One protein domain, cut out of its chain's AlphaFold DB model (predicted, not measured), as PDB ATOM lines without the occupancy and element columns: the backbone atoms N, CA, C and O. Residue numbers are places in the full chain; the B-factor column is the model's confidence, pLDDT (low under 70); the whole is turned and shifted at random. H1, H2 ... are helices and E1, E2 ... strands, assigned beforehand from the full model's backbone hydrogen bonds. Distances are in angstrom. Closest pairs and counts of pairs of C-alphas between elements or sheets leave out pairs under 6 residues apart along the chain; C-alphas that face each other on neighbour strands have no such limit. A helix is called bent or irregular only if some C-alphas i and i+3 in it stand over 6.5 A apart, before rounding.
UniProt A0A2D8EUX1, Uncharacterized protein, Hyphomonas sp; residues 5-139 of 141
ATOM      1  N   GLN A   5       6.301  23.840 -42.083       75.44
ATOM      2  CA  GLN A   5       5.776  25.157 -41.728       75.44
ATOM      3  C   GLN A   5       5.179  25.829 -42.931       75.44
ATOM      4  O   GLN A   5       5.543  25.518 -44.063       75.44
ATOM      5  N   HIS A   6       4.314  26.797 -42.657       81.38
ATOM      6  CA  HIS A   6       3.678  27.576 -43.688       81.38
ATOM      7  C   HIS A   6       3.689  29.067 -43.370       81.38
ATOM      8  O   HIS A   6       3.480  29.499 -42.232       81.38
ATOM      9  N   ALA A   7       3.865  29.855 -44.422       81.69
ATOM     10  CA  ALA A   7       3.640  31.285 -44.404       81.69
ATOM     11  C   ALA A   7       2.581  31.639 -45.442       81.69
ATOM     12  O   ALA A   7       2.638  31.158 -46.574       81.69
ATOM     13  N   HIS A   8       1.623  32.476 -45.062       84.56
ATOM     14  CA  HIS A   8       0.540  32.895 -45.946       84.56
ATOM     15  C   HIS A   8       0.368  34.406 -45.956       84.56
ATOM     16  O   HIS A   8       0.904  35.130 -45.119       84.56
ATOM     17  N   LEU A   9      -0.383  34.889 -46.942       84.38
ATOM     18  CA  LEU A   9      -0.762  36.291 -47.023       84.38
ATOM     19  C   LEU A   9      -1.909  36.585 -46.045       84.38
ATOM     20  O   LEU A   9      -2.847  35.803 -45.932       84.38
ATOM     21  N   ARG A  10      -1.874  37.726 -45.357       81.38
ATOM     22  CA  ARG A  10      -2.913  38.124 -44.392       81.38
ATOM     23  C   ARG A  10      -4.323  38.073 -44.981       81.38
ATOM     24  O   ARG A  10      -4.552  38.527 -46.103       81.38
ATOM     25  N   ASN A  11      -5.277  37.600 -44.174       77.00
ATOM     26  CA  ASN A  11      -6.683  37.361 -44.544       77.00
ATOM     27  C   ASN A  11      -6.880  36.307 -45.649       77.00
ATOM     28  O   ASN A  11      -7.958  36.230 -46.243       77.00
ATOM     29  N   HIS A  12      -5.862  35.497 -45.934       79.50
ATOM     30  CA  HIS A  12      -5.966  34.408 -46.885       79.50
ATOM     31  C   HIS A  12      -6.292  33.094 -46.169       79.50
ATOM     32  O   HIS A  12      -5.591  32.692 -45.245       79.50
ATOM     33  N   LYS A  13      -7.353  32.408 -46.603       81.19
ATOM     34  CA  LYS A  13      -7.666  31.052 -46.141       81.19
ATOM     35  C   LYS A  13      -7.148  30.052 -47.162       81.19
ATOM     36  O   LYS A  13      -7.641  30.052 -48.285       81.19
ATOM     37  N   VAL A  14      -6.204  29.215 -46.739       81.75
ATOM     38  CA  VAL A  14      -5.631  28.152 -47.571       81.75
ATOM     39  C   VAL A  14      -6.616  26.988 -47.673       81.75
ATOM     40  O   VAL A  14      -7.117  26.494 -46.660       81.75
ATOM     41  N   ASN A  15      -6.885  26.537 -48.893       87.06
ATOM     42  CA  ASN A  15      -7.546  25.267 -49.160       87.06
ATOM     43  C   ASN A  15      -6.489  24.156 -49.246       87.06
ATOM     44  O   ASN A  15      -5.858  23.958 -50.283       87.06
ATOM     45  N   TRP A  16      -6.304  23.432 -48.142       84.69
ATOM     46  CA  TRP A  16      -5.295  22.378 -48.043       84.69
ATOM     47  C   TRP A  16      -5.513  21.228 -49.029       84.69
ATOM     48  O   TRP A  16      -4.535  20.732 -49.577       84.69
ATOM     49  N   ASP A  17      -6.764  20.854 -49.316       87.88
ATOM     50  CA  ASP A  17      -7.067  19.782 -50.273       87.88
ATOM     51  C   ASP A  17      -6.528  20.140 -51.663       87.88
ATOM     52  O   ASP A  17      -5.770  19.381 -52.262       87.88
ATOM     53  N   LYS A  18      -6.819  21.360 -52.130       87.56
ATOM     54  CA  LYS A  18      -6.309  21.861 -53.414       87.56
ATOM     55  C   LYS A  18      -4.797  22.048 -53.422       87.56
ATOM     56  O   LYS A  18      -4.151  21.791 -54.433       87.56
ATOM     57  N   TYR A  19      -4.232  22.501 -52.305       84.44
ATOM     58  CA  TYR A  19      -2.788  22.657 -52.171       84.44
ATOM     59  C   TYR A  19      -2.061  21.312 -52.341       84.44
ATOM     60  O   TYR A  19      -1.092  21.225 -53.092       84.44
ATOM     61  N   PHE A  20      -2.549  20.248 -51.694       83.88
ATOM     62  CA  PHE A  20      -1.963  18.908 -51.812       83.88
ATOM     63  C   PHE A  20      -2.231  18.236 -53.167       83.88
ATOM     64  O   PHE A  20      -1.490  17.334 -53.548       83.88
ATOM     65  N   GLU A  21      -3.228  18.702 -53.923       90.00
ATOM     66  CA  GLU A  21      -3.430  18.366 -55.341       90.00
ATOM     67  C   GLU A  21      -2.507  19.154 -56.296       90.00
ATOM     68  O   GLU A  21      -2.630  19.036 -57.516       90.00
ATOM     69  N   GLU A  22      -1.571  19.945 -55.758       84.19
ATOM     70  CA  GLU A  22      -0.638  20.800 -56.504       84.19
ATOM     71  C   GLU A  22      -1.336  21.867 -57.372       84.19
ATOM     72  O   GLU A  22      -0.826  22.279 -58.423       84.19
ATOM     73  N   ASP A  23      -2.500  22.363 -56.930       89.44
ATOM     74  CA  ASP A  23      -3.181  23.469 -57.600       89.44
ATOM     75  C   ASP A  23      -2.284  24.717 -57.626       89.44
ATOM     76  O   ASP A  23      -1.895  25.265 -56.595       89.44
ATOM     77  N   LYS A  24      -1.949  25.192 -58.830       81.88
ATOM     78  CA  LYS A  24      -0.989  26.293 -59.012       81.88
ATOM     79  C   LYS A  24      -1.445  27.601 -58.380       81.88
ATOM     80  O   LYS A  24      -0.598  28.385 -57.952       81.88
ATOM     81  N   GLU A  25      -2.748  27.868 -58.385       83.62
ATOM     82  CA  GLU A  25      -3.276  29.088 -57.792       83.62
ATOM     83  C   GLU A  25      -3.096  29.020 -56.277       83.62
ATOM     84  O   GLU A  25      -2.522  29.941 -55.695       83.62
ATOM     85  N   GLU A  26      -3.497  27.908 -55.659       83.88
ATOM     86  CA  GLU A  26      -3.392  27.681 -54.220       83.88
ATOM     87  C   GLU A  26      -1.941  27.641 -53.732       83.88
ATOM     88  O   GLU A  26      -1.581  28.355 -52.794       83.88
ATOM     89  N   CYS A  27      -1.070  26.927 -54.447       81.44
ATOM     90  CA  CYS A  27       0.364  26.871 -54.168       81.44
ATOM     91  C   CYS A  27       1.060  28.237 -54.261       81.44
ATOM     92  O   CYS A  27       2.107  28.430 -53.654       81.44
ATOM     93  N   SER A  28       0.503  29.202 -55.001       80.12
ATOM     94  CA  SER A  28       1.077  30.554 -55.081       80.12
ATOM     95  C   SER A  28       0.752  31.440 -53.870       80.12
ATOM     96  O   SER A  28       1.392  32.476 -53.677       80.12
ATOM     97  N   LYS A  29      -0.240  31.058 -53.056       81.00
ATOM     98  CA  LYS A  29      -0.737  31.857 -51.922       81.00
ATOM     99  C   LYS A  29      -0.079  31.505 -50.587       81.00
ATOM    100  O   LYS A  29      -0.125  32.315 -49.658       81.00
ATOM    101  N   VAL A  30       0.519  30.321 -50.489       82.62
ATOM    102  CA  VAL A  30       1.170  29.805 -49.283       82.62
ATOM    103  C   VAL A  30       2.554  29.271 -49.633       82.62
ATOM    104  O   VAL A  30       2.737  28.600 -50.644       82.62
ATOM    105  N   PHE A  31       3.542  29.564 -48.795       82.88
ATOM    106  CA  PHE A  31       4.872  28.977 -48.898       82.88
ATOM    107  C   PHE A  31       5.018  27.904 -47.820       82.88
ATOM    108  O   PHE A  31       4.958  28.237 -46.637       82.88
ATOM    109  N   VAL A  32       5.196  26.636 -48.214       82.06
ATOM    110  CA  VAL A  32       5.403  25.504 -47.292       82.06
ATOM    111  C   VAL A  32       6.836  24.993 -47.390       82.06
ATOM    112  O   VAL A  32       7.353  24.790 -48.489       82.06
ATOM    113  N   TRP A  33       7.486  24.770 -46.247       81.44
ATOM    114  CA  TRP A  33       8.858  24.264 -46.194       81.44
ATOM    115  C   TRP A  33       9.164  23.536 -44.887       81.44
ATOM    116  O   TRP A  33       8.413  23.610 -43.915       81.44
ATOM    117  N   ARG A  34      10.304  22.844 -44.848       74.56
ATOM    118  CA  ARG A  34      10.799  22.185 -43.637       74.56
ATOM    119  C   ARG A  34      11.584  23.192 -42.797       74.56
ATOM    120  O   ARG A  34      12.607  23.694 -43.255       74.56
ATOM    121  N   LYS A  35      11.149  23.454 -41.557       77.94
ATOM    122  CA  LYS A  35      11.901  24.317 -40.628       77.94
ATOM    123  C   LYS A  35      12.974  23.549 -39.858       77.94
ATOM    124  O   LYS A  35      12.803  22.373 -39.525       77.94
ATOM    125  N   HIS A  36      14.031  24.258 -39.473       87.25
ATOM    126  CA  HIS A  36      14.981  23.820 -38.452       87.25
ATOM    127  C   HIS A  36      14.747  24.546 -37.121       87.25
ATOM    128  O   HIS A  36      14.138  25.616 -37.063       87.25
ATOM    129  N   ALA A  37      15.268  23.973 -36.033       86.75
ATOM    130  CA  ALA A  37      15.052  24.473 -34.675       86.75
ATOM    131  C   ALA A  37      15.453  25.948 -34.501       86.75
ATOM    132  O   ALA A  37      14.733  26.718 -33.874       86.75
ATOM    133  N   ARG A  38      16.584  26.355 -35.092       89.25
ATOM    134  CA  ARG A  38      17.088  27.730 -34.950       89.25
ATOM    135  C   ARG A  38      16.211  28.788 -35.629       89.25
ATOM    136  O   ARG A  38      16.002  29.854 -35.058       89.25
ATOM    137  N   LEU A  39      15.629  28.477 -36.790       90.50
ATOM    138  CA  LEU A  39      14.643  29.347 -37.434       90.50
ATOM    139  C   LEU A  39      13.406  29.486 -36.545       90.50
ATOM    140  O   LEU A  39      12.883  30.586 -36.394       90.50
ATOM    141  N   GLN A  40      12.974  28.399 -35.898       88.06
ATOM    142  CA  GLN A  40      11.845  28.472 -34.972       88.06
ATOM    143  C   GLN A  40      12.132  29.365 -33.770       88.06
ATOM    144  O   GLN A  40      11.265  30.128 -33.364       88.06
ATOM    145  N   GLN A  41      13.335  29.282 -33.203       89.00
ATOM    146  CA  GLN A  41      13.745  30.147 -32.097       89.00
ATOM    147  C   GLN A  41      13.764  31.619 -32.520       89.00
ATOM    148  O   GLN A  41      13.291  32.477 -31.776       89.00
ATOM    149  N   PHE A  42      14.240  31.906 -33.735       92.88
ATOM    150  CA  PHE A  42      14.155  33.242 -34.322       92.88
ATOM    151  C   PHE A  42      12.704  33.725 -34.409       92.88
ATOM    152  O   PHE A  42      12.377  34.775 -33.858       92.88
ATOM    153  N   MET A  43      11.815  32.929 -35.009       92.50
ATOM    154  CA  MET A  43      10.403  33.297 -35.161       92.50
ATOM    155  C   MET A  43       9.684  33.441 -33.821       92.50
ATOM    156  O   MET A  43       8.925  34.384 -33.636       92.50
ATOM    157  N   ALA A  44       9.964  32.566 -32.854       89.62
ATOM    158  CA  ALA A  44       9.396  32.650 -31.514       89.62
ATOM    159  C   ALA A  44       9.812  33.941 -30.797       89.62
ATOM    160  O   ALA A  44       8.979  34.585 -30.159       89.62
ATOM    161  N   LYS A  45      11.076  34.358 -30.943       91.81
ATOM    162  CA  LYS A  45      11.551  35.634 -30.397       91.81
ATOM    163  C   LYS A  45      10.848  36.818 -31.064       91.81
ATOM    164  O   LYS A  45      10.359  37.698 -30.362       91.81
ATOM    165  N   LYS A  46      10.747  36.819 -32.397       95.00
ATOM    166  CA  LYS A  46      10.067  37.888 -33.148       95.00
ATOM    167  C   LYS A  46       8.581  37.968 -32.846       95.00
ATOM    168  O   LYS A  46       8.051  39.063 -32.678       95.00
ATOM    169  N   TRP A  47       7.929  36.829 -32.668       93.31
ATOM    170  CA  TRP A  47       6.558  36.783 -32.193       93.31
ATOM    171  C   TRP A  47       6.412  37.394 -30.795       93.31
ATOM    172  O   TRP A  47       5.520  38.213 -30.587       93.31
ATOM    173  N   ALA A  48       7.291  37.049 -29.849       90.50
ATOM    174  CA  ALA A  48       7.229  37.573 -28.484       90.50
ATOM    175  C   ALA A  48       7.457  39.095 -28.433       90.50
ATOM    176  O   ALA A  48       6.770  39.797 -27.692       90.50
ATOM    177  N   GLU A  49       8.368  39.618 -29.262       92.94
ATOM    178  CA  GLU A  49       8.592  41.062 -29.438       92.94
ATOM    179  C   GLU A  49       7.332  41.780 -29.960       92.94
ATOM    180  O   GLU A  49       7.025  42.890 -29.525       92.94
ATOM    181  N   GLN A  50       6.571  41.137 -30.852       92.81
ATOM    182  CA  GLN A  50       5.307  41.664 -31.385       92.81
ATOM    183  C   GLN A  50       4.130  41.516 -30.409       92.81
ATOM    184  O   GLN A  50       3.172  42.288 -30.478       92.81
ATOM    185  N   ASN A  51       4.204  40.556 -29.485       89.81
ATOM    186  CA  ASN A  51       3.115  40.168 -28.591       89.81
ATOM    187  C   ASN A  51       3.519  40.231 -27.100       89.81
ATOM    188  O   ASN A  51       3.296  39.274 -26.360       89.81
ATOM    189  N   PRO A  52       4.044  41.366 -26.592       85.75
ATOM    190  CA  PRO A  52       4.620  41.449 -25.242       85.75
ATOM    191  C   PRO A  52       3.596  41.310 -24.105       85.75
ATOM    192  O   PRO A  52       3.975  41.245 -22.940       85.75
ATOM    193  N   LYS A  53       2.297  41.333 -24.427       82.06
ATOM    194  CA  LYS A  53       1.186  41.231 -23.469       82.06
ATOM    195  C   LYS A  53       0.531  39.852 -23.448       82.06
ATOM    196  O   LYS A  53      -0.414  39.665 -22.689       82.06
ATOM    197  N   VAL A  54       0.960  38.930 -24.310       79.50
ATOM    198  CA  VAL A  54       0.404  37.578 -24.323       79.50
ATOM    199  C   VAL A  54       1.045  36.799 -23.183       79.50
ATOM    200  O   VAL A  54       2.209  36.409 -23.252       79.50
ATOM    201  N   GLU A  55       0.278  36.598 -22.116       69.94
ATOM    202  CA  GLU A  55       0.629  35.661 -21.054       69.94
ATOM    203  C   GLU A  55       0.199  34.265 -21.503       69.94
ATOM    204  O   GLU A  55      -0.988  33.952 -21.585       69.94
ATOM    205  N   VAL A  56       1.172  33.425 -21.857       67.25
ATOM    206  CA  VAL A  56       0.892  32.018 -22.150       67.25
ATOM    207  C   VAL A  56       0.730  31.316 -20.807       67.25
ATOM    208  O   VAL A  56       1.710  31.079 -20.108       67.25
ATOM    209  N   GLU A  57      -0.509  31.049 -20.405       64.69
ATOM    210  CA  GLU A  57      -0.823  30.400 -19.130       64.69
ATOM    211  C   GLU A  57      -0.876  28.864 -19.249       64.69
ATOM    212  O   GLU A  57      -1.092  28.289 -20.318       64.69
ATOM    213  N   GLY A  58      -0.701  28.170 -18.120       67.38
ATOM    214  CA  GLY A  58      -0.868  26.716 -18.018       67.38
ATOM    215  C   GLY A  58       0.409  25.892 -18.222       67.38
ATOM    216  O   GLY A  58       1.519  26.408 -18.316       67.38
ATOM    217  N   ALA A  59       0.263  24.563 -18.262       69.00
ATOM    218  CA  ALA A  59       1.401  23.632 -18.307       69.00
ATOM    219  C   ALA A  59       2.280  23.790 -19.565       69.00
ATOM    220  O   ALA A  59       3.455  23.427 -19.548       69.00
ATOM    221  N   LEU A  60       1.722  24.360 -20.636       67.56
ATOM    222  CA  LEU A  60       2.389  24.596 -21.916       67.56
ATOM    223  C   LEU A  60       2.905  26.034 -22.077       67.56
ATOM    224  O   LEU A  60       3.409  26.371 -23.141       67.56
ATOM    225  N   ALA A  61       2.844  26.856 -21.024       68.00
ATOM    226  CA  ALA A  61       3.367  28.224 -21.005       68.00
ATOM    227  C   ALA A  61       4.792  28.338 -21.570       68.00
ATOM    228  O   ALA A  61       5.108  29.236 -22.349       68.00
ATOM    229  N   HIS A  62       5.640  27.367 -21.223       69.69
ATOM    230  CA  HIS A  62       7.029  27.278 -21.671       69.69
ATOM    231  C   HIS A  62       7.188  27.128 -23.195       69.69
ATOM    232  O   HIS A  62       8.255  27.432 -23.722       69.69
ATOM    233  N   LEU A  63       6.150  26.687 -23.917       74.25
ATOM    234  CA  LEU A  63       6.188  26.544 -25.372       74.25
ATOM    235  C   LEU A  63       6.106  27.894 -26.095       74.25
ATOM    236  O   LEU A  63       6.587  27.992 -27.229       74.25
ATOM    237  N   GLY A  64       5.553  28.934 -25.459       80.69
ATOM    238  CA  GLY A  64       5.444  30.273 -26.041       80.69
ATOM    239  C   GLY A  64       4.752  30.242 -27.404       80.69
ATOM    240  O   GLY A  64       3.699  29.626 -27.560       80.69
ATOM    241  N   PHE A  65       5.396  30.822 -28.419       84.50
ATOM    242  CA  PHE A  65       4.928  30.786 -29.810       84.50
ATOM    243  C   PHE A  65       4.690  29.372 -30.376       84.50
ATOM    244  O   PHE A  65       3.966  29.217 -31.349       84.50
ATOM    245  N   ASN A  66       5.300  28.333 -29.790       77.88
ATOM    246  CA  ASN A  66       5.109  26.945 -30.225       77.88
ATOM    247  C   ASN A  66       3.832  26.289 -29.676       77.88
ATOM    248  O   ASN A  66       3.565  25.130 -29.994       77.88
ATOM    249  N   ALA A  67       3.093  26.981 -28.808       76.06
ATOM    250  CA  ALA A  67       1.740  26.589 -28.441       76.06
ATOM    251  C   ALA A  67       0.739  27.038 -29.521       76.06
ATOM    252  O   ALA A  67       1.101  27.732 -30.470       76.06
ATOM    253  N   ASP A  68      -0.523  26.653 -29.359       74.25
ATOM    254  CA  ASP A  68      -1.631  27.101 -30.206       74.25
ATOM    255  C   ASP A  68      -1.937  28.584 -29.923       74.25
ATOM    256  O   ASP A  68      -2.728  28.917 -29.043       74.25
ATOM    257  N   GLN A  69      -1.188  29.480 -30.572       82.25
ATOM    258  CA  GLN A  69      -1.312  30.928 -30.398       82.25
ATOM    259  C   GLN A  69      -2.354  31.513 -31.347       82.25
ATOM    260  O   GLN A  69      -2.368  31.198 -32.532       82.25
ATOM    261  N   ASP A  70      -3.134  32.479 -30.861       82.69
ATOM    262  CA  ASP A  70      -4.170  33.165 -31.648       82.69
ATOM    263  C   ASP A  70      -3.619  34.174 -32.677       82.69
ATOM    264  O   ASP A  70      -4.375  34.736 -33.476       82.69
ATOM    265  N   ALA A  71      -2.312  34.450 -32.652       87.69
ATOM    266  CA  ALA A  71      -1.671  35.454 -33.496       87.69
ATOM    267  C   ALA A  71      -0.409  34.912 -34.190       87.69
ATOM    268  O   ALA A  71       0.404  34.248 -33.537       87.69
ATOM    269  N   PRO A  72      -0.178  35.257 -35.473       90.62
ATOM    270  CA  PRO A  72       1.051  34.907 -36.169       90.62
ATOM    271  C   PRO A  72       2.221  35.800 -35.764       90.62
ATOM    272  O   PRO A  72       2.059  36.872 -35.179       90.62
ATOM    273  N   CYS A  73       3.420  35.392 -36.169       92.38
ATOM    274  CA  CYS A  73       4.540  36.308 -36.326       92.38
ATOM    275  C   CYS A  73       4.392  37.027 -37.673       92.38
ATOM    276  O   CYS A  73       4.446  36.403 -38.734       92.38
ATOM    277  N   TYR A  74       4.210  38.345 -37.652       94.56
ATOM    278  CA  TYR A  74       4.155  39.143 -38.872       94.56
ATOM    279  C   TYR A  74       5.563  39.367 -39.427       94.56
ATOM    280  O   TYR A  74       6.452  39.854 -38.725       94.56
ATOM    281  N   MET A  75       5.763  39.056 -40.707       95.31
ATOM    282  CA  MET A  75       7.029  39.284 -41.407       95.31
ATOM    283  C   MET A  75       7.097  40.736 -41.897       95.31
ATOM    284  O   MET A  75       6.842  41.028 -43.064       95.31
ATOM    285  N   THR A  76       7.378  41.668 -40.985       95.69
ATOM    286  CA  THR A  76       7.606  43.087 -41.310       95.69
ATOM    287  C   THR A  76       8.941  43.288 -42.034       95.69
ATOM    288  O   THR A  76       9.801  42.413 -42.001       95.69
ATOM    289  N   GLU A  77       9.161  44.460 -42.641       95.44
ATOM    290  CA  GLU A  77      10.459  44.818 -43.246       95.44
ATOM    291  C   GLU A  77      11.637  44.626 -42.278       95.44
ATOM    292  O   GLU A  77      12.692  44.131 -42.667       95.44
ATOM    293  N   GLU A  78      11.444  44.970 -41.003       96.81
ATOM    294  CA  GLU A  78      12.445  44.774 -39.954       96.81
ATOM    295  C   GLU A  78      12.731  43.290 -39.705       96.81
ATOM    296  O   GLU A  78      13.891  42.879 -39.727       96.81
ATOM    297  N   VAL A  79      11.685  42.474 -39.541       97.00
ATOM    298  CA  VAL A  79      11.827  41.028 -39.325       97.00
ATOM    299  C   VAL A  79      12.475  40.352 -40.534       97.00
ATOM    300  O   VAL A  79      13.330  39.488 -40.360       97.00
ATOM    301  N   VAL A  80      12.109  40.748 -41.755       96.69
ATOM    302  CA  VAL A  80      12.673  40.207 -43.002       96.69
ATOM    303  C   VAL A  80      14.144  40.591 -43.163       96.69
ATOM    304  O   VAL A  80      14.957  39.742 -43.528       96.69
ATOM    305  N   ARG A  81      14.518  41.827 -42.819       97.50
ATOM    306  CA  ARG A  81      15.924  42.254 -42.789       97.50
ATOM    307  C   ARG A  81      16.734  41.432 -41.788       97.50
ATOM    308  O   ARG A  81      17.798  40.927 -42.133       97.50
ATOM    309  N   GLU A  82      16.229  41.257 -40.569       97.31
ATOM    310  CA  GLU A  82      16.909  40.436 -39.563       97.31
ATOM    311  C   GLU A  82      16.974  38.957 -39.957       97.31
ATOM    312  O   GLU A  82      17.978  38.297 -39.691       97.31
ATOM    313  N   LEU A  83      15.948  38.431 -40.632       96.50
ATOM    314  CA  LEU A  83      15.965  37.074 -41.175       96.50
ATOM    315  C   LEU A  83      17.119  36.899 -42.172       96.50
ATOM    316  O   LEU A  83      17.837  35.904 -42.084       96.50
ATOM    317  N   ALA A  84      17.340  37.865 -43.072       97.50
ATOM    318  CA  ALA A  84      18.462  37.826 -44.010       97.50
ATOM    319  C   ALA A  84      19.815  37.749 -43.281       97.50
ATOM    320  O   ALA A  84      20.625  36.868 -43.571       97.50
ATOM    321  N   GLU A  85      20.022  38.592 -42.264       97.25
ATOM    322  CA  GLU A  85      21.243  38.566 -41.446       97.25
ATOM    323  C   GLU A  85      21.437  37.222 -40.729       97.25
ATOM    324  O   GLU A  85      22.556  36.718 -40.613       97.25
ATOM    325  N   GLN A  86      20.356  36.625 -40.225       96.06
ATOM    326  CA  GLN A  86      20.430  35.358 -39.502       96.06
ATOM    327  C   GLN A  86      20.666  34.164 -40.428       96.06
ATOM    328  O   GLN A  86      21.414  33.259 -40.056       96.06
ATOM    329  N   ILE A  87      20.142  34.188 -41.656       95.56
ATOM    330  CA  ILE A  87      20.476  33.200 -42.693       95.56
ATOM    331  C   ILE A  87      21.974  33.259 -43.034       95.56
ATOM    332  O   ILE A  87      22.618  32.218 -43.202       95.56
ATOM    333  N   GLU A  88      22.561  34.456 -43.104       95.56
ATOM    334  CA  GLU A  88      24.001  34.628 -43.334       95.56
ATOM    335  C   GLU A  88      24.841  34.106 -42.162       95.56
ATOM    336  O   GLU A  88      25.821  33.387 -42.377       95.56
ATOM    337  N   LYS A  89      24.419  34.396 -40.925       95.38
ATOM    338  CA  LYS A  89      25.077  33.948 -39.684       95.38
ATOM    339  C   LYS A  89      24.823  32.476 -39.337       95.38
ATOM    340  O   LYS A  89      25.385  31.979 -38.363       95.38
ATOM    341  N   GLY A  90      23.961  31.776 -40.076       93.94
ATOM    342  CA  GLY A  90      23.547  30.411 -39.733       93.94
ATOM    343  C   GLY A  90      22.817  30.330 -38.386       93.94
ATOM    344  O   GLY A  90      22.967  29.355 -37.640       93.94
ATOM    345  N   PHE A  91      22.061  31.378 -38.053       93.56
ATOM    346  CA  PHE A  91      21.267  31.493 -36.832       93.56
ATOM    347  C   PHE A  91      22.070  31.213 -35.549       93.56
ATOM    348  O   PHE A  91      21.540  30.633 -34.603       93.56
ATOM    349  N   ALA A  92      23.359  31.568 -35.513       90.75
ATOM    350  CA  ALA A  92      24.252  31.255 -34.391       90.75
ATOM    351  C   ALA A  92      23.730  31.772 -33.034       90.75
ATOM    352  O   ALA A  92      23.937  31.119 -32.013       90.75
ATOM    353  N   ASP A  93      22.985  32.882 -33.043       89.88
ATOM    354  CA  ASP A  93      22.392  33.507 -31.853       89.88
ATOM    355  C   ASP A  93      21.097  32.816 -31.368       89.88
ATOM    356  O   ASP A  93      20.566  33.155 -30.312       89.88
ATOM    357  N   TYR A  94      20.571  31.852 -32.131       89.88
ATOM    358  CA  TYR A  94      19.250  31.244 -31.936       89.88
ATOM    359  C   TYR A  94      19.344  29.738 -31.669       89.88
ATOM    360  O   TYR A  94      18.675  28.919 -32.299       89.88
ATOM    361  N   HIS A  95      20.205  29.352 -30.729       87.62
ATOM    362  CA  HIS A  95      20.358  27.956 -30.328       87.62
ATOM    363  C   HIS A  95      19.111  27.452 -29.580       87.62
ATOM    364  O   HIS A  95      18.735  28.004 -28.548       87.62
ATOM    365  N   ALA A  96      18.506  26.349 -30.033       81.75
ATOM    366  CA  ALA A  96      17.418  25.701 -29.303       81.75
ATOM    367  C   ALA A  96      17.993  24.834 -28.174       81.75
ATOM    368  O   ALA A  96      18.699  23.857 -28.434       81.75
ATOM    369  N   THR A  97      17.745  25.224 -26.925       77.44
ATOM    370  CA  THR A  97      18.248  24.545 -25.717       77.44
ATOM    371  C   THR A  97      17.235  23.595 -25.085       77.44
ATOM    372  O   THR A  97      17.636  22.735 -24.303       77.44
ATOM    373  N   ASP A  98      15.962  23.652 -25.492       65.81
ATOM    374  CA  ASP A  98      14.922  22.713 -25.056       65.81
ATOM    375  C   ASP A  98      14.714  21.562 -26.064       65.81
ATOM    376  O   ASP A  98      14.673  21.769 -27.283       65.81
ATOM    377  N   GLY A  99      14.762  20.327 -25.560       52.06
ATOM    378  CA  GLY A  99      15.352  19.179 -26.263       52.06
ATOM    379  C   GLY A  99      14.414  18.084 -26.709       52.06
ATOM    380  O   GLY A  99      14.867  17.124 -27.328       52.06
ATOM    381  N   PHE A 100      13.120  18.216 -26.457       51.41
ATOM    382  CA  PHE A 100      12.234  17.076 -26.643       51.41
ATOM    383  C   PHE A 100      11.653  16.936 -28.065       51.41
ATOM    384  O   PHE A 100      11.247  15.841 -28.437       51.41
ATOM    385  N   PHE A 101      11.685  17.984 -28.906       53.19
ATOM    386  CA  PHE A 101      10.980  17.967 -30.204       53.19
ATOM    387  C   PHE A 101      11.792  18.406 -31.439       53.19
ATOM    388  O   PHE A 101      11.301  18.297 -32.559       53.19
ATOM    389  N   TRP A 102      13.045  18.858 -31.280       57.78
ATOM    390  CA  TRP A 102      13.697  19.688 -32.314       57.78
ATOM    391  C   TRP A 102      15.012  19.158 -32.902       57.78
ATOM    392  O   TRP A 102      15.635  19.848 -33.707       57.78
ATOM    393  N   GLY A 103      15.455  17.952 -32.528       62.34
ATOM    394  CA  GLY A 103      16.696  17.378 -33.067       62.34
ATOM    395  C   GLY A 103      17.936  18.196 -32.697       62.34
ATOM    396  O   GLY A 103      18.743  18.524 -33.563       62.34
ATOM    397  N   GLN A 104      18.083  18.535 -31.410       68.44
ATOM    398  CA  GLN A 104      19.143  19.418 -30.907       68.44
ATOM    399  C   GLN A 104      20.556  19.048 -31.356       68.44
ATOM    400  O   GLN A 104      21.379  19.933 -31.572       68.44
ATOM    401  N   GLN A 105      20.809  17.747 -31.492       72.06
ATOM    402  CA  GLN A 105      22.097  17.181 -31.880       72.06
ATOM    403  C   GLN A 105      22.490  17.508 -33.326       72.06
ATOM    404  O   GLN A 105      23.656  17.367 -33.661       72.06
ATOM    405  N   PHE A 106      21.536  17.941 -34.159       80.94
ATOM    406  CA  PHE A 106      21.722  18.168 -35.593       80.94
ATOM    407  C   PHE A 106      21.344  19.593 -36.018       80.94
ATOM    408  O   PHE A 106      20.963  19.823 -37.167       80.94
ATOM    409  N   GLN A 107      21.338  20.559 -35.089       84.56
ATOM    410  CA  GLN A 107      20.889  21.925 -35.390       84.56
ATOM    411  C   GLN A 107      21.783  22.622 -36.410       84.56
ATOM    412  O   GLN A 107      21.277  23.363 -37.247       84.56
ATOM    413  N   GLU A 108      23.094  22.395 -36.345       86.94
ATOM    414  CA  GLU A 108      24.050  23.011 -37.264       86.94
ATOM    415  C   GLU A 108      23.961  22.414 -38.665       86.94
ATOM    416  O   GLU A 108      23.987  23.146 -39.653       86.94
ATOM    417  N   GLU A 109      23.820  21.094 -38.752       87.81
ATOM    418  CA  GLU A 109      23.581  20.363 -39.991       87.81
ATOM    419  C   GLU A 109      22.250  20.790 -40.604       87.81
ATOM    420  O   GLU A 109      22.211  21.174 -41.764       87.81
ATOM    421  N   SER A 110      21.183  20.857 -39.803       87.50
ATOM    422  CA  SER A 110      19.860  21.272 -40.281       87.50
ATOM    423  C   SER A 110      19.871  22.703 -40.828       87.50
ATOM    424  O   SER A 110      19.272  22.961 -41.864       87.50
ATOM    425  N   VAL A 111      20.574  23.640 -40.181       90.31
ATOM    426  CA  VAL A 111      20.730  25.012 -40.708       90.31
ATOM    427  C   VAL A 111      21.427  25.005 -42.073       90.31
ATOM    428  O   VAL A 111      21.078  25.794 -42.944       90.31
ATOM    429  N   LYS A 112      22.410  24.121 -42.284       91.44
ATOM    430  CA  LYS A 112      23.094  23.993 -43.580       91.44
ATOM    431  C   LYS A 112      22.178  23.361 -44.628       91.44
ATOM    432  O   LYS A 112      22.053  23.914 -45.719       91.44
ATOM    433  N   ASP A 113      21.518  22.262 -44.278       90.75
ATOM    434  CA  ASP A 113      20.666  21.478 -45.177       90.75
ATOM    435  C   ASP A 113      19.433  22.265 -45.642       90.75
ATOM    436  O   ASP A 113      19.001  22.137 -46.788       90.75
ATOM    437  N   TYR A 114      18.878  23.115 -44.772       89.12
ATOM    438  CA  TYR A 114      17.679  23.902 -45.064       89.12
ATOM    439  C   TYR A 114      17.962  25.340 -45.519       89.12
ATOM    440  O   TYR A 114      17.023  26.038 -45.902       89.12
ATOM    441  N   LYS A 115      19.233  25.763 -45.617       92.25
ATOM    442  CA  LYS A 115      19.612  27.136 -46.002       92.25
ATOM    443  C   LYS A 115      18.979  27.600 -47.317       92.25
ATOM    444  O   LYS A 115      18.548  28.744 -47.434       92.25
ATOM    445  N   GLU A 116      18.907  26.728 -48.325       92.06
ATOM    446  CA  GLU A 116      18.243  27.065 -49.592       92.06
ATOM    447  C   GLU A 116      16.742  27.327 -49.424       92.06
ATOM    448  O   GLU A 116      16.189  28.182 -50.119       92.06
ATOM    449  N   GLN A 117      16.073  26.603 -48.525       90.00
ATOM    450  CA  GLN A 117      14.655  26.813 -48.233       90.00
ATOM    451  C   GLN A 117      14.451  28.128 -47.479       90.00
ATOM    452  O   GLN A 117      13.547  28.880 -47.837       90.00
ATOM    453  N   ASP A 118      15.338  28.468 -46.541       92.88
ATOM    454  CA  ASP A 118      15.284  29.751 -45.833       92.88
ATOM    455  C   ASP A 118      15.479  30.935 -46.787       92.88
ATOM    456  O   ASP A 118      14.757  31.926 -46.704       92.88
ATOM    457  N   ILE A 119      16.393  30.819 -47.759       94.81
ATOM    458  CA  ILE A 119      16.585  31.840 -48.802       94.81
ATOM    459  C   ILE A 119      15.334  31.972 -49.682       94.81
ATOM    460  O   ILE A 119      14.958  33.082 -50.061       94.81
ATOM    461  N   LYS A 120      14.674  30.860 -50.036       93.00
ATOM    462  CA  LYS A 120      13.411  30.904 -50.793       93.00
ATOM    463  C   LYS A 120      12.308  31.592 -49.988       93.00
ATOM    464  O   LYS A 120      11.592  32.420 -50.545       93.00
ATOM    465  N   PHE A 121      12.216  31.299 -48.693       92.31
ATOM    466  CA  PHE A 121      11.264  31.945 -47.800       92.31
ATOM    467  C   PHE A 121      11.543  33.448 -47.639       92.31
ATOM    468  O   PHE A 121      10.619  34.257 -47.727       92.31
ATOM    469  N   LEU A 122      12.814  33.839 -47.492       94.88
ATOM    470  CA  LEU A 122      13.232  35.242 -47.463       94.88
ATOM    471  C   LEU A 122      12.760  35.981 -48.722       94.88
ATOM    472  O   LEU A 122      12.075  36.994 -48.617       94.88
ATOM    473  N   LYS A 123      13.041  35.425 -49.907       94.38
ATOM    474  CA  LYS A 123      12.621  36.011 -51.193       94.38
ATOM    475  C   LYS A 123      11.105  36.116 -51.327       94.38
ATOM    476  O   LYS A 123      10.609  37.107 -51.858       94.38
ATOM    477  N   PHE A 124      10.367  35.115 -50.845       91.69
ATOM    478  CA  PHE A 124       8.906  35.168 -50.793       91.69
ATOM    479  C   PHE A 124       8.426  36.352 -49.942       91.69
ATOM    480  O   PHE A 124       7.559  37.110 -50.377       91.69
ATOM    481  N   CYS A 125       9.026  36.554 -48.766       93.19
ATOM    482  CA  CYS A 125       8.685  37.674 -47.895       93.19
ATOM    483  C   CYS A 125       9.025  39.027 -48.534       93.19
ATOM    484  O   CYS A 125       8.180  39.919 -48.549       93.19
ATOM    485  N   GLU A 126      10.221  39.172 -49.111       94.25
ATOM    486  CA  GLU A 126      10.645  40.389 -49.816       94.25
ATOM    487  C   GLU A 126       9.695  40.735 -50.969       94.25
ATOM    488  O   GLU A 126       9.259  41.879 -51.104       94.25
ATOM    489  N   GLN A 127       9.329  39.745 -51.788       92.50
ATOM    490  CA  GLN A 127       8.386  39.943 -52.884       92.50
ATOM    491  C   GLN A 127       7.007  40.373 -52.367       92.50
ATOM    492  O   GLN A 127       6.439  41.341 -52.869       92.50
ATOM    493  N   ALA A 128       6.475  39.689 -51.353       90.75
ATOM    494  CA  ALA A 128       5.172  40.019 -50.789       90.75
ATOM    495  C   ALA A 128       5.141  41.440 -50.199       90.75
ATOM    496  O   ALA A 128       4.189  42.179 -50.448       90.75
ATOM    497  N   ILE A 129       6.198  41.853 -49.494       91.88
ATOM    498  CA  ILE A 129       6.337  43.218 -48.968       91.88
ATOM    499  C   ILE A 129       6.382  44.243 -50.107       91.88
ATOM    500  O   ILE A 129       5.664  45.243 -50.052       91.88
ATOM    501  N   ASN A 130       7.152  43.986 -51.169       93.25
ATOM    502  CA  ASN A 130       7.202  44.856 -52.352       93.25
ATOM    503  C   ASN A 130       5.824  45.004 -53.022       93.25
ATOM    504  O   ASN A 130       5.470  46.074 -53.517       93.25
ATOM    505  N   GLU A 131       5.012  43.947 -52.985       91.69
ATOM    506  CA  GLU A 131       3.618  43.936 -53.439       91.69
ATOM    507  C   GLU A 131       2.631  44.536 -52.413       91.69
ATOM    508  O   GLU A 131       1.418  44.498 -52.627       91.69
ATOM    509  N   LYS A 132       3.129  45.120 -51.313       92.31
ATOM    510  CA  LYS A 132       2.357  45.693 -50.195       92.31
ATOM    511  C   LYS A 132       1.420  44.689 -49.522       92.31
ATOM    512  O   LYS A 132       0.367  45.058 -48.996       92.31
ATOM    513  N   LYS A 133       1.796  43.414 -49.542       89.62
ATOM    514  CA  LYS A 133       1.104  42.335 -48.842       89.62
ATOM    515  C   LYS A 133       1.732  42.123 -47.469       89.62
ATOM    516  O   LYS A 133       2.892  42.440 -47.233       89.62
ATOM    517  N   VAL A 134       0.943  41.558 -46.566       90.25
ATOM    518  CA  VAL A 134       1.404  41.158 -45.235       90.25
ATOM    519  C   VAL A 134       1.590  39.651 -45.243       90.25
ATOM    520  O   VAL A 134       0.670  38.941 -45.647       90.25
ATOM    521  N   VAL A 135       2.756  39.181 -44.808       91.69
ATOM    522  CA  VAL A 135       3.051  37.753 -44.651       91.69
ATOM    523  C   VAL A 135       2.944  37.379 -43.177       91.69
ATOM    524  O   VAL A 135       3.508  38.047 -42.307       91.69
ATOM    525  N   GLU A 136       2.210  36.309 -42.916       92.31
ATOM    526  CA  GLU A 136       1.955  35.753 -41.595       92.31
ATOM    527  C   GLU A 136       2.686  34.417 -41.474       92.31
ATOM    528  O   GLU A 136       2.445  33.489 -42.251       92.31
ATOM    529  N   TYR A 137       3.597  34.338 -40.507       90.75
ATOM    530  CA  TYR A 137       4.267  33.108 -40.119       90.75
ATOM    531  C   TYR A 137       3.532  32.505 -38.928       90.75
ATOM    532  O   TYR A 137       3.407  33.134 -37.876       90.75
ATOM    533  N   TRP A 138       3.095  31.264 -39.075       85.88
ATOM    534  CA  TRP A 138       2.396  30.528 -38.028       85.88
ATOM    535  C   TRP A 138       3.248  29.357 -37.573       85.88
ATOM    536  O   TRP A 138       3.912  28.731 -38.397       85.88
ATOM    537  N   CYS A 139       3.224  29.049 -36.276       77.62
ATOM    538  CA  CYS A 139       3.776  27.789 -35.808       77.62
ATOM    539  C   CYS A 139       2.792  26.670 -36.155       77.62
ATOM    540  O   CYS A 139       1.657  26.697 -35.696       77.62
TER     541      CYS A 139
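What this domain is: This is residues 5 to 139 of the 141 residues of an uncharacterized protein of Hyphomonas sp (UniProt A0A2D8EUX1). A small sheet of three antiparallel strands has the long, kinked helix H6 along one face, and H5 folds back beside H6 to make a helical hairpin. H3 meets the first part of H6 and only grazes the sheet, H4 packs on H3, and the short H1 and H2 form a corner far from H4. The printed part has 135 residues, with six named helices and three named strands in the order E1 H1 H2 E2 H3 H4 H5 H6 E3; the sheet order is E2 - E1 - E3, and the class is mostly helix. The whole is compact and rounded, with a radius of gyration of the C-alphas of 15.0 A and spans of 39 by 34 by 30 A.

How they stand to each other: Inner strand E1, residues 5 to 9, is antiparallel to edge strand E2, residues 30 to 34, at 162 degrees, with N 5 and O 33 2.8 A apart, within hydrogen-bond range. E1 is also antiparallel to edge strand E3, residues 135 to 138, at 148 degrees, with N 136 and O 8 at 2.8 A. Residues 73 to 74 make a short antiparallel pairing with residues 136 to 137 of E3. H6, residues 104 to 130, is on the sheet at a height of 8.0 A, the only helix in two layers, a sheet with a helix on one face. It runs along the strands, at 9 degrees to E1 on the local plane, over E2 and E1; its closest C-alphas to E2 are Gln 117 and Trp 33, 6.7 A. H5, residues 77 to 89, touches H6 at Val 80 and Leu 122, C-alphas 6.7 A apart, opposite ways at a shallow tilt of 34 degrees, only just short of steep. H3, residues 37 to 50, only grazes the sheet with residues 40 to 47. Residues 37 to 38 of H3 touch residues 104 to 111 of H6, the closest C-alphas being Ala 37 and Gln 107, 6.4 A; the tilt is steep, 48 degrees, the same way. H4, residues 61 to 66, touches residues 44 to 48 of H3 about perpendicular, at 80 degrees, with the C-alphas of Phe 65 and Ala 44 closest at 5.1 A. H1, residues 16 to 20, and H2, residues 24 to 27, only just touch, with 3 pairs of C-alphas within 8 A, and touch only at the corner by their link; the C-alphas of Tyr 19 and Glu 26 are closest, 5.5 A. Every O i to N i+4 pair is within hydrogen-bond range in H1, H3 and H5, against 19 of 23 in H6 and 0 of 2 in H4, where 2 of 3 O i to N i+3 pairs are; H2 is too short for an i+4 pair.

Where its parts are: E1 begins at C-alpha 5 (5.776, 25.157, -41.728) and is 14.0 A long; E2 is 13.5 A and E3 9.8 A, ending at C-alpha 138 (2.396, 30.528, -38.028). H6, 35.3 A, has a kink of 59 degrees near residue 114 and is irregular, C-alphas 105 and 108 being 8.2 A apart; H4 is irregular too, with C-alphas 62 and 65 9.1 A apart. H3 is 20.0 A long and H5 18.6 A.

The domain as a whole: The C-alphas of Lys 24 and Gly 58, the two farthest apart, are 41.0 A apart. The printed part has no cut, and the link from H5 to H6, residues 90 to 103, is long. Mean pLDDT of the printed part is 85.3; residues 55 to 62 and 98 to 104 are under 70.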